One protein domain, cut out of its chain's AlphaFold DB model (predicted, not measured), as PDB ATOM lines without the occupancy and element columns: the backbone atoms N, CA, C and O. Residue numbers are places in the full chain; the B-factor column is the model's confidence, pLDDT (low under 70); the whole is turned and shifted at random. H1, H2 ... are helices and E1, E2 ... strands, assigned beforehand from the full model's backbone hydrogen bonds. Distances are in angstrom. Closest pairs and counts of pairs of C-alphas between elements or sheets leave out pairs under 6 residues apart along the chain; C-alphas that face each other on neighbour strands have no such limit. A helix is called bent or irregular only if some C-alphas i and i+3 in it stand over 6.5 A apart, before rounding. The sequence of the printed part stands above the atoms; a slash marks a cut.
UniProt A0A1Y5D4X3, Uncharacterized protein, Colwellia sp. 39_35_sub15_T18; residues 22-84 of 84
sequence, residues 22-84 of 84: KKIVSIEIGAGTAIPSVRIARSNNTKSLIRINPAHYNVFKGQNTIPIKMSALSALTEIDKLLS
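AT A GLANCE: This is residues 22 to 84 of the 84 residues of an uncharacterized protein of Colwellia sp. 39_35_sub15_T18 (UniProt A0A1Y5D4X3). A small parallel sheet, E1 E2 E3 in order, has H1 over one face and H2 at the strands' ends, where residues 77 to 84 stick out. The printed part has 63 residues, mixed in class, running E1 H1 E2 E3 H2. It is compact, radius of gyration of the C-alphas 11.9 A, spanning 32 by 28 by 18 A.

HOW THE PARTS SIT: E1, residues 25 to 29, is parallel to E2, residues 48 to 52; N 28 and O 50 are 2.8 A apart. H1, residues 36 to 45, is on the sheet, height 10.4 A; their closest C-alphas in E1 and H1, Ser 26 and Arg 42, are 6.9 A apart. E1, H1 and E2 form a strand-helix-strand unit, parallel neighbour strands joined through a helix, with a right-handed crossover. E3, residues 64 to 68, is parallel to E2; N 66 and O 49 are 2.8 A apart. H2, residues 72 to 83, only grazes the sheet with residues 72 to 76. Every O i to N i+4 pair is within hydrogen-bond range in H2, 4 of 6 in H1.

IN THESE COORDINATES: E1 begins at C-alpha 25 (264.636, 379.081, 315.765). H1, 15.2 A long, is only just irregular: C-alphas 41 and 44 are 6.6 A apart. H2, 16.6 A long, ends at C-alpha 83 (277.105, 389.444, 321.881).

THE WHOLE: The printed part has no cut. The E2 to E3 link is long, 11 residues. Residues 32 to 45 and 57 to 63 have pLDDT under 70.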
ATOM      1  N   LYS A  22     260.139 371.608 321.476       86.00
ATOM      2  CA  LYS A  22     261.015 372.734 321.844       86.00
ATOM      3  C   LYS A  22     260.787 373.946 320.935       86.00
ATOM      4  O   LYS A  22     260.262 373.860 319.826       86.00
ATOM      5  N   LYS A  23     261.199 375.126 321.411       83.44
ATOM      6  CA  LYS A  23     261.169 376.371 320.627       83.44
ATOM      7  C   LYS A  23     262.392 376.433 319.709       83.44
ATOM      8  O   LYS A  23     263.419 376.983 320.090       83.44
ATOM      9  N   ILE A  24     262.281 375.865 318.511       85.88
ATOM     10  CA  ILE A  24     263.353 375.912 317.509       85.88
ATOM     11  C   ILE A  24     263.280 377.232 316.730       85.88
ATOM     12  O   ILE A  24     262.213 377.620 316.231       85.88
ATOM     13  N   VAL A  25     264.427 377.906 316.620       86.06
ATOM     14  CA  VAL A  25     264.636 379.081 315.765       86.06
ATOM     15  C   VAL A  25     265.433 378.649 314.540       86.06
ATOM     16  O   VAL A  25     266.516 378.086 314.676       86.06
ATOM     17  N   SER A  26     264.907 378.920 313.348       85.25
ATOM     18  CA  SER A  26     265.638 378.713 312.095       85.25
ATOM     19  C   SER A  26     266.428 379.965 311.743       85.25
ATOM     20  O   SER A  26     265.873 381.062 311.795       85.25
ATOM     21  N   ILE A  27     267.683 379.815 311.324       87.12
ATOM     22  CA  ILE A  27     268.498 380.914 310.791       87.12
ATOM     23  C   ILE A  27     268.850 380.589 309.340       87.12
ATOM     24  O   ILE A  27     269.572 379.637 309.061       87.12
ATOM     25  N   GLU A  28     268.318 381.372 308.405       87.19
ATOM     26  CA  GLU A  28     268.572 381.225 306.972       87.19
ATOM     27  C   GLU A  28     269.532 382.315 306.496       87.19
ATOM     28  O   GLU A  28     269.210 383.503 306.544       87.19
ATOM     29  N   ILE A  29     270.697 381.911 305.992       89.00
ATOM     30  CA  ILE A  29     271.770 382.824 305.585       89.00
ATOM     31  C   ILE A  29     272.025 382.661 304.091       89.00
ATOM     32  O   ILE A  29     272.297 381.560 303.623       89.00
ATOM     33  N   GLY A  30     271.885 383.739 303.316       81.25
ATOM     34  CA  GLY A  30     272.129 383.726 301.867       81.25
ATOM     35  C   GLY A  30     271.159 382.857 301.051       81.25
ATOM     36  O   GLY A  30     271.238 382.830 299.826       81.25
ATOM     37  N   ALA A  31     270.200 382.186 301.694       72.31
ATOM     38  CA  ALA A  31     269.243 381.315 301.029       72.31
ATOM     39  C   ALA A  31     268.274 382.140 300.169       72.31
ATOM     40  O   ALA A  31     267.503 382.951 300.683       72.31
ATOM     41  N   GLY A  32     268.304 381.946 298.850       68.06
ATOM     42  CA  GLY A  32     267.342 382.532 297.913       68.06
ATOM     43  C   GLY A  32     265.993 381.801 297.911       68.06
ATOM     44  O   GLY A  32     265.619 381.114 298.861       68.06
ATOM     45  N   THR A  33     265.238 381.939 296.826       66.12
ATOM     46  CA  THR A  33     263.992 381.186 296.582       66.12
ATOM     47  C   THR A  33     264.232 379.808 295.957       66.12
ATOM     48  O   THR A  33     263.301 379.012 295.885       66.12
ATOM     49  N   ALA A  34     265.468 379.512 295.545       63.75
ATOM     50  CA  ALA A  34     265.815 378.368 294.702       63.75
ATOM     51  C   ALA A  34     265.936 377.013 295.426       63.75
ATOM     52  O   ALA A  34     266.104 375.999 294.757       63.75
ATOM     53  N   ILE A  35     265.853 376.961 296.763       60.94
ATOM     54  CA  ILE A  35     265.992 375.704 297.523       60.94
ATOM     55  C   ILE A  35     264.730 375.452 298.368       60.94
ATOM     56  O   ILE A  35     264.661 375.859 299.532       60.94
ATOM     57  N   PRO A  36     263.707 374.787 297.795       57.66
ATOM     58  CA  PRO A  36     262.467 374.458 298.499       57.66
ATOM     59  C   PRO A  36     262.650 373.510 299.692       57.66
ATOM     60  O   PRO A  36     261.883 373.593 300.647       57.66
ATOM     61  N   SER A  37     263.664 372.639 299.681       55.91
ATOM     62  CA  SER A  37     263.878 371.629 300.732       55.91
ATOM     63  C   SER A  37     264.119 372.240 302.119       55.91
ATOM     64  O   SER A  37     263.577 371.752 303.107       55.91
ATOM     65  N   VAL A  38     264.823 373.375 302.194       62.03
ATOM     66  CA  VAL A  38     265.019 374.122 303.451       62.03
ATOM     67  C   VAL A  38     263.697 374.719 303.950       62.03
ATOM     68  O   VAL A  38     263.421 374.715 305.149       62.03
ATOM     69  N   ARG A  39     262.815 375.152 303.034       60.75
ATOM     70  CA  ARG A  39     261.494 375.699 303.393       60.75
ATOM     71  C   ARG A  39     260.572 374.657 304.015       60.75
ATOM     72  O   ARG A  39     259.800 375.020 304.902       60.75
ATOM     73  N   ILE A  40     260.648 373.411 303.546       59.91
ATOM     74  CA  ILE A  40     259.829 372.291 304.036       59.91
ATOM     75  C   ILE A  40     260.314 371.841 305.420       59.91
ATOM     76  O   ILE A  40     259.503 371.707 306.330       59.91
ATOM     77  N   ALA A  41     261.629 371.704 305.624       61.97
ATOM     78  CA  ALA A  41     262.190 371.364 306.939       61.97
ATOM     79  C   ALA A  41     261.793 372.386 308.026       61.97
ATOM     80  O   ALA A  41     261.512 372.030 309.173       61.97
ATOM     81  N   ARG A  42     261.707 373.663 307.635       62.94
ATOM     82  CA  ARG A  42     261.303 374.784 308.488       62.94
ATOM     83  C   ARG A  42     259.818 374.762 308.870       62.94
ATOM     84  O   ARG A  42     259.500 375.055 310.024       62.94
ATOM     85  N   SER A  43     258.909 374.479 307.929       60.75
ATOM     86  CA  SER A  43     257.470 374.760 308.095       60.75
ATOM     87  C   SER A  43     256.806 373.993 309.235       60.75
ATOM     88  O   SER A  43     255.854 374.508 309.813       60.75
ATOM     89  N   ASN A  44     257.318 372.810 309.573       63.56
ATOM     90  CA  ASN A  44     256.675 371.922 310.542       63.56
ATOM     91  C   ASN A  44     257.317 371.977 311.936       63.56
ATOM     92  O   ASN A  44     256.680 371.590 312.908       63.56
ATOM     93  N   ASN A  45     258.551 372.484 312.046       67.81
ATOM     94  CA  ASN A  45     259.368 372.313 313.254       67.81
ATOM     95  C   ASN A  45     259.814 373.624 313.914       67.81
ATOM     96  O   ASN A  45     260.321 373.605 315.033       67.81
ATOM     97  N   THR A  46     259.652 374.771 313.249       71.81
ATOM     98  CA  THR A  46     260.208 376.050 313.723       71.81
ATOM     99  C   THR A  46     259.120 377.102 313.894       71.81
ATOM    100  O   THR A  46     258.216 377.223 313.068       71.81
ATOM    101  N   LYS A  47     259.185 377.857 314.999       75.75
ATOM    102  CA  LYS A  47     258.204 378.913 315.324       75.75
ATOM    103  C   LYS A  47     258.691 380.317 314.961       75.75
ATOM    104  O   LYS A  47     257.867 381.203 314.745       75.75
ATOM    105  N   SER A  48     260.008 380.499 314.883       83.44
ATOM    106  CA  SER A  48     260.644 381.762 314.516       83.44
ATOM    107  C   SER A  48     261.696 381.540 313.437       83.44
ATOM    108  O   SER A  48     262.406 380.530 313.445       83.44
ATOM    109  N   LEU A  49     261.820 382.515 312.543       84.06
ATOM    110  CA  LEU A  49     262.785 382.517 311.451       84.06
ATOM    111  C   LEU A  49     263.601 383.809 311.488       84.06
ATOM    112  O   LEU A  49     263.029 384.890 311.420       84.06
ATOM    113  N   ILE A  50     264.924 383.706 311.516       88.06
ATOM    114  CA  ILE A  50     265.839 384.815 311.236       88.06
ATOM    115  C   ILE A  50     266.347 384.634 309.811       88.06
ATOM    116  O   ILE A  50     266.840 383.562 309.461       88.06
ATOM    117  N   ARG A  51     266.225 385.662 308.970       88.00
ATOM    118  CA  ARG A  51     266.603 385.570 307.555       88.00
ATOM    119  C   ARG A  51     267.577 386.670 307.172       88.00
ATOM    120  O   ARG A  51     267.197 387.832 307.088       88.00
ATOM    121  N   ILE A  52     268.814 386.276 306.893       90.94
ATOM    122  CA  ILE A  52     269.922 387.154 306.519       90.94
ATOM    123  C   ILE A  52     270.106 387.088 305.005       90.94
ATOM    124  O   ILE A  52     270.622 386.103 304.466       90.94
ATOM    125  N   ASN A  53     269.643 388.114 304.294       89.25
ATOM    126  CA  ASN A  53     269.776 388.193 302.841       89.25
ATOM    127  C   ASN A  53     269.647 389.649 302.344       89.25
ATOM    128  O   ASN A  53     268.696 390.327 302.734       89.25
ATOM    129  N   PRO A  54     270.510 390.139 301.434       86.19
ATOM    130  CA  PRO A  54     270.428 391.520 300.949       86.19
ATOM    131  C   PRO A  54     269.202 391.802 300.058       86.19
ATOM    132  O   PRO A  54     268.706 392.929 300.049       86.19
ATOM    133  N   ALA A  55     268.689 390.804 299.327       82.56
ATOM    134  CA  ALA A  55     267.607 390.980 298.350       82.56
ATOM    135  C   ALA A  55     266.288 390.322 298.787       82.56
ATOM    136  O   ALA A  55     265.237 390.958 298.801       82.56
ATOM    137  N   HIS A  56     266.327 389.049 299.193       73.25
ATOM    138  CA  HIS A  56     265.134 388.233 299.448       73.25
ATOM    139  C   HIS A  56     264.820 388.068 300.945       73.25
ATOM    140  O   HIS A  56     264.508 386.960 301.381       73.25
ATOM    141  N   TYR A  57     264.922 389.125 301.753       68.88
ATOM    142  CA  TYR A  57     264.735 389.056 303.214       68.88
ATOM    143  C   TYR A  57     263.264 388.934 303.660       68.88
ATOM    144  O   TYR A  57     262.990 388.283 304.662       68.88
ATOM    145  N   ASN A  58     262.306 389.475 302.896       66.38
ATOM    146  CA  ASN A  58     260.896 389.638 303.304       66.38
ATOM    147  C   ASN A  58     259.911 388.576 302.759       66.38
ATOM    148  O   ASN A  58     258.724 388.840 302.589       66.38
ATOM    149  N   VAL A  59     260.376 387.368 302.437       64.25
ATOM    150  CA  VAL A  59     259.612 386.426 301.585       64.25
ATOM    151  C   VAL A  59     258.494 385.657 302.322       64.25
ATOM    152  O   VAL A  59     257.692 384.995 301.670       64.25
ATOM    153  N   PHE A  60     258.372 385.753 303.651       65.25
ATOM    154  CA  PHE A  60     257.423 384.930 304.412       65.25
ATOM    155  C   PHE A  60     256.397 385.762 305.188       65.25
ATOM    156  O   PHE A  60     256.709 386.374 306.203       65.25
ATOM    157  N   LYS A  61     255.141 385.729 304.726       56.12
ATOM    158  CA  LYS A  61     253.971 386.205 305.475       56.12
ATOM    159  C   LYS A  61     253.384 385.020 306.256       56.12
ATOM    160  O   LYS A  61     253.039 384.016 305.644       56.12
ATOM    161  N   GLY A  62     253.307 385.114 307.586       60.62
ATOM    162  CA  GLY A  62     252.592 384.140 308.436       60.62
ATOM    163  C   GLY A  62     253.412 383.425 309.519       60.62
ATOM    164  O   GLY A  62     252.819 382.809 310.394       60.62
ATOM    165  N   GLN A  63     254.746 383.528 309.519       65.38
ATOM    166  CA  GLN A  63     255.590 383.096 310.647       65.38
ATOM    167  C   GLN A  63     256.295 384.299 311.270       65.38
ATOM    168  O   GLN A  63     256.565 385.270 310.558       65.38
ATOM    169  N   ASN A  64     256.625 384.218 312.565       80.38
ATOM    170  CA  ASN A  64     257.421 385.228 313.261       80.38
ATOM    171  C   ASN A  64     258.817 385.314 312.622       80.38
ATOM    172  O   ASN A  64     259.717 384.537 312.944       80.38
ATOM    173  N   THR A  65     258.955 386.209 311.646       83.12
ATOM    174  CA  THR A  65     260.138 386.322 310.797       83.12
ATOM    175  C   THR A  65     260.860 387.616 311.122       83.12
ATOM    176  O   THR A  65     260.260 388.686 311.079       83.12
ATOM    177  N   ILE A  66     262.154 387.508 311.405       88.06
ATOM    178  CA  ILE A  66     263.067 388.615 311.665       88.06
ATOM    179  C   ILE A  66     263.955 388.772 310.423       88.06
ATOM    180  O   ILE A  66     264.896 387.991 310.232       88.06
ATOM    181  N   PRO A  67     263.642 389.722 309.527       89.00
ATOM    182  CA  PRO A  67     264.465 389.978 308.357       89.00
ATOM    183  C   PRO A  67     265.717 390.789 308.711       89.00
ATOM    184  O   PRO A  67     265.629 391.830 309.356       89.00
ATOM    185  N   ILE A  68     266.870 390.375 308.192       91.19
ATOM    186  CA  ILE A  68     268.133 391.117 308.252       91.19
ATOM    187  C   ILE A  68     268.596 391.371 306.813       91.19
ATOM    188  O   ILE A  68     269.073 390.471 306.114       91.19
ATOM    189  N   LYS A  69     268.429 392.617 306.353       92.81
ATOM    190  CA  LYS A  69     268.778 393.060 304.993       92.81
ATOM    191  C   LYS A  69     270.270 393.385 304.887       92.81
ATOM    192  O   LYS A  69     270.663 394.536 304.723       92.81
ATOM    193  N   MET A  70     271.104 392.365 305.005       93.06
ATOM    194  CA  MET A  70     272.559 392.492 304.922       93.06
ATOM    195  C   MET A  70     273.153 391.286 304.197       93.06
ATOM    196  O   MET A  70     272.501 390.249 304.036       93.06
ATOM    197  N   SER A  71     274.408 391.421 303.764       92.69
ATOM    198  CA  SER A  71     275.213 390.253 303.407       92.69
ATOM    199  C   SER A  71     275.410 389.356 304.640       92.69
ATOM    200  O   SER A  71     275.324 389.828 305.776       92.69
ATOM    201  N   ALA A  72     275.686 388.070 304.412       92.25
ATOM    202  CA  ALA A  72     275.915 387.099 305.480       92.25
ATOM    203  C   ALA A  72     277.007 387.558 306.456       92.25
ATOM    204  O   ALA A  72     276.770 387.622 307.659       92.25
ATOM    205  N   LEU A  73     278.173 387.927 305.917       95.38
ATOM    206  CA  LEU A  73     279.321 388.348 306.713       95.38
ATOM    207  C   LEU A  73     278.992 389.591 307.540       95.38
ATOM    208  O   LEU A  73     279.167 389.574 308.750       95.38
ATOM    209  N   SER A  74     278.453 390.636 306.906       96.25
ATOM    210  CA  SER A  74     278.155 391.891 307.602       96.25
ATOM    211  C   SER A  74     277.157 391.692 308.745       96.25
ATOM    212  O   SER A  74     277.354 392.244 309.818       96.25
ATOM    213  N   ALA A  75     276.109 390.885 308.544       95.38
ATOM    214  CA  ALA A  75     275.144 390.597 309.602       95.38
ATOM    215  C   ALA A  75     275.772 389.850 310.780       95.38
ATOM    216  O   ALA A  75     275.538 390.215 311.926       95.38
ATOM    217  N   LEU A  76     276.557 388.804 310.502       94.94
ATOM    218  CA  LEU A  76     277.194 388.008 311.548       94.94
ATOM    219  C   LEU A  76     278.209 388.837 312.336       94.94
ATOM    220  O   LEU A  76     278.246 388.724 313.552       94.94
ATOM    221  N   THR A  77     278.961 389.717 311.671       97.44
ATOM    222  CA  THR A  77     279.874 390.652 312.339       97.44
ATOM    223  C   THR A  77     279.141 391.608 313.279       97.44
ATOM    224  O   THR A  77     279.605 391.832 314.390       97.44
ATOM    225  N   GLU A  78     278.001 392.172 312.876       97.00
ATOM    226  CA  GLU A  78     277.230 393.052 313.766       97.00
ATOM    227  C   GLU A  78     276.579 392.286 314.925       97.00
ATOM    228  O   GLU A  78     276.541 392.789 316.044       97.00
ATOM    229  N   ILE A  79     276.115 391.053 314.693       94.44
ATOM    230  CA  ILE A  79     275.599 390.187 315.764       94.44
ATOM    231  C   ILE A  79     276.705 389.867 316.773       94.44
ATOM    232  O   ILE A  79     276.480 389.973 317.972       94.44
ATOM    233  N   ASP A  80     277.896 389.512 316.298       96.94
ATOM    234  CA  ASP A  80     279.043 389.185 317.146       96.94
ATOM    235  C   ASP A  80     279.455 390.367 318.035       96.94
ATOM    236  O   ASP A  80     279.621 390.208 319.243       96.94
ATOM    237  N   LYS A  81     279.486 391.583 317.472       97.50
ATOM    238  CA  LYS A  81     279.730 392.824 318.228       97.50
ATOM    239  C   LYS A  81     278.696 393.095 319.322       97.50
ATOM    240  O   LYS A  81     279.022 393.779 320.282       97.50
ATOM    241  N   LEU A  82     277.453 392.640 319.155       96.00
ATOM    242  CA  LEU A  82     276.386 392.811 320.150       96.00
ATOM    243  C   LEU A  82     276.412 391.736 321.243       96.00
ATOM    244  O   LEU A  82     275.820 391.939 322.301       96.00
ATOM    245  N   LEU A  83     277.010 390.576 320.957       94.31
ATOM    246  CA  LEU A  83     277.105 389.444 321.881       94.31
ATOM    247  C   LEU A  83     278.418 389.422 322.677       94.31
ATOM    248  O   LEU A  83     278.484 388.714 323.682       94.31
ATOM    249  N   SER A  84     279.430 390.157 322.209       80.88
ATOM    250  CA  SER A  84     280.723 390.365 322.875       80.88
ATOM    251  C   SER A  84     280.653 391.485 323.905       80.88
ATOM    252  O   SER A  84     281.310 391.339 324.959       80.88
TER     253      SER A  84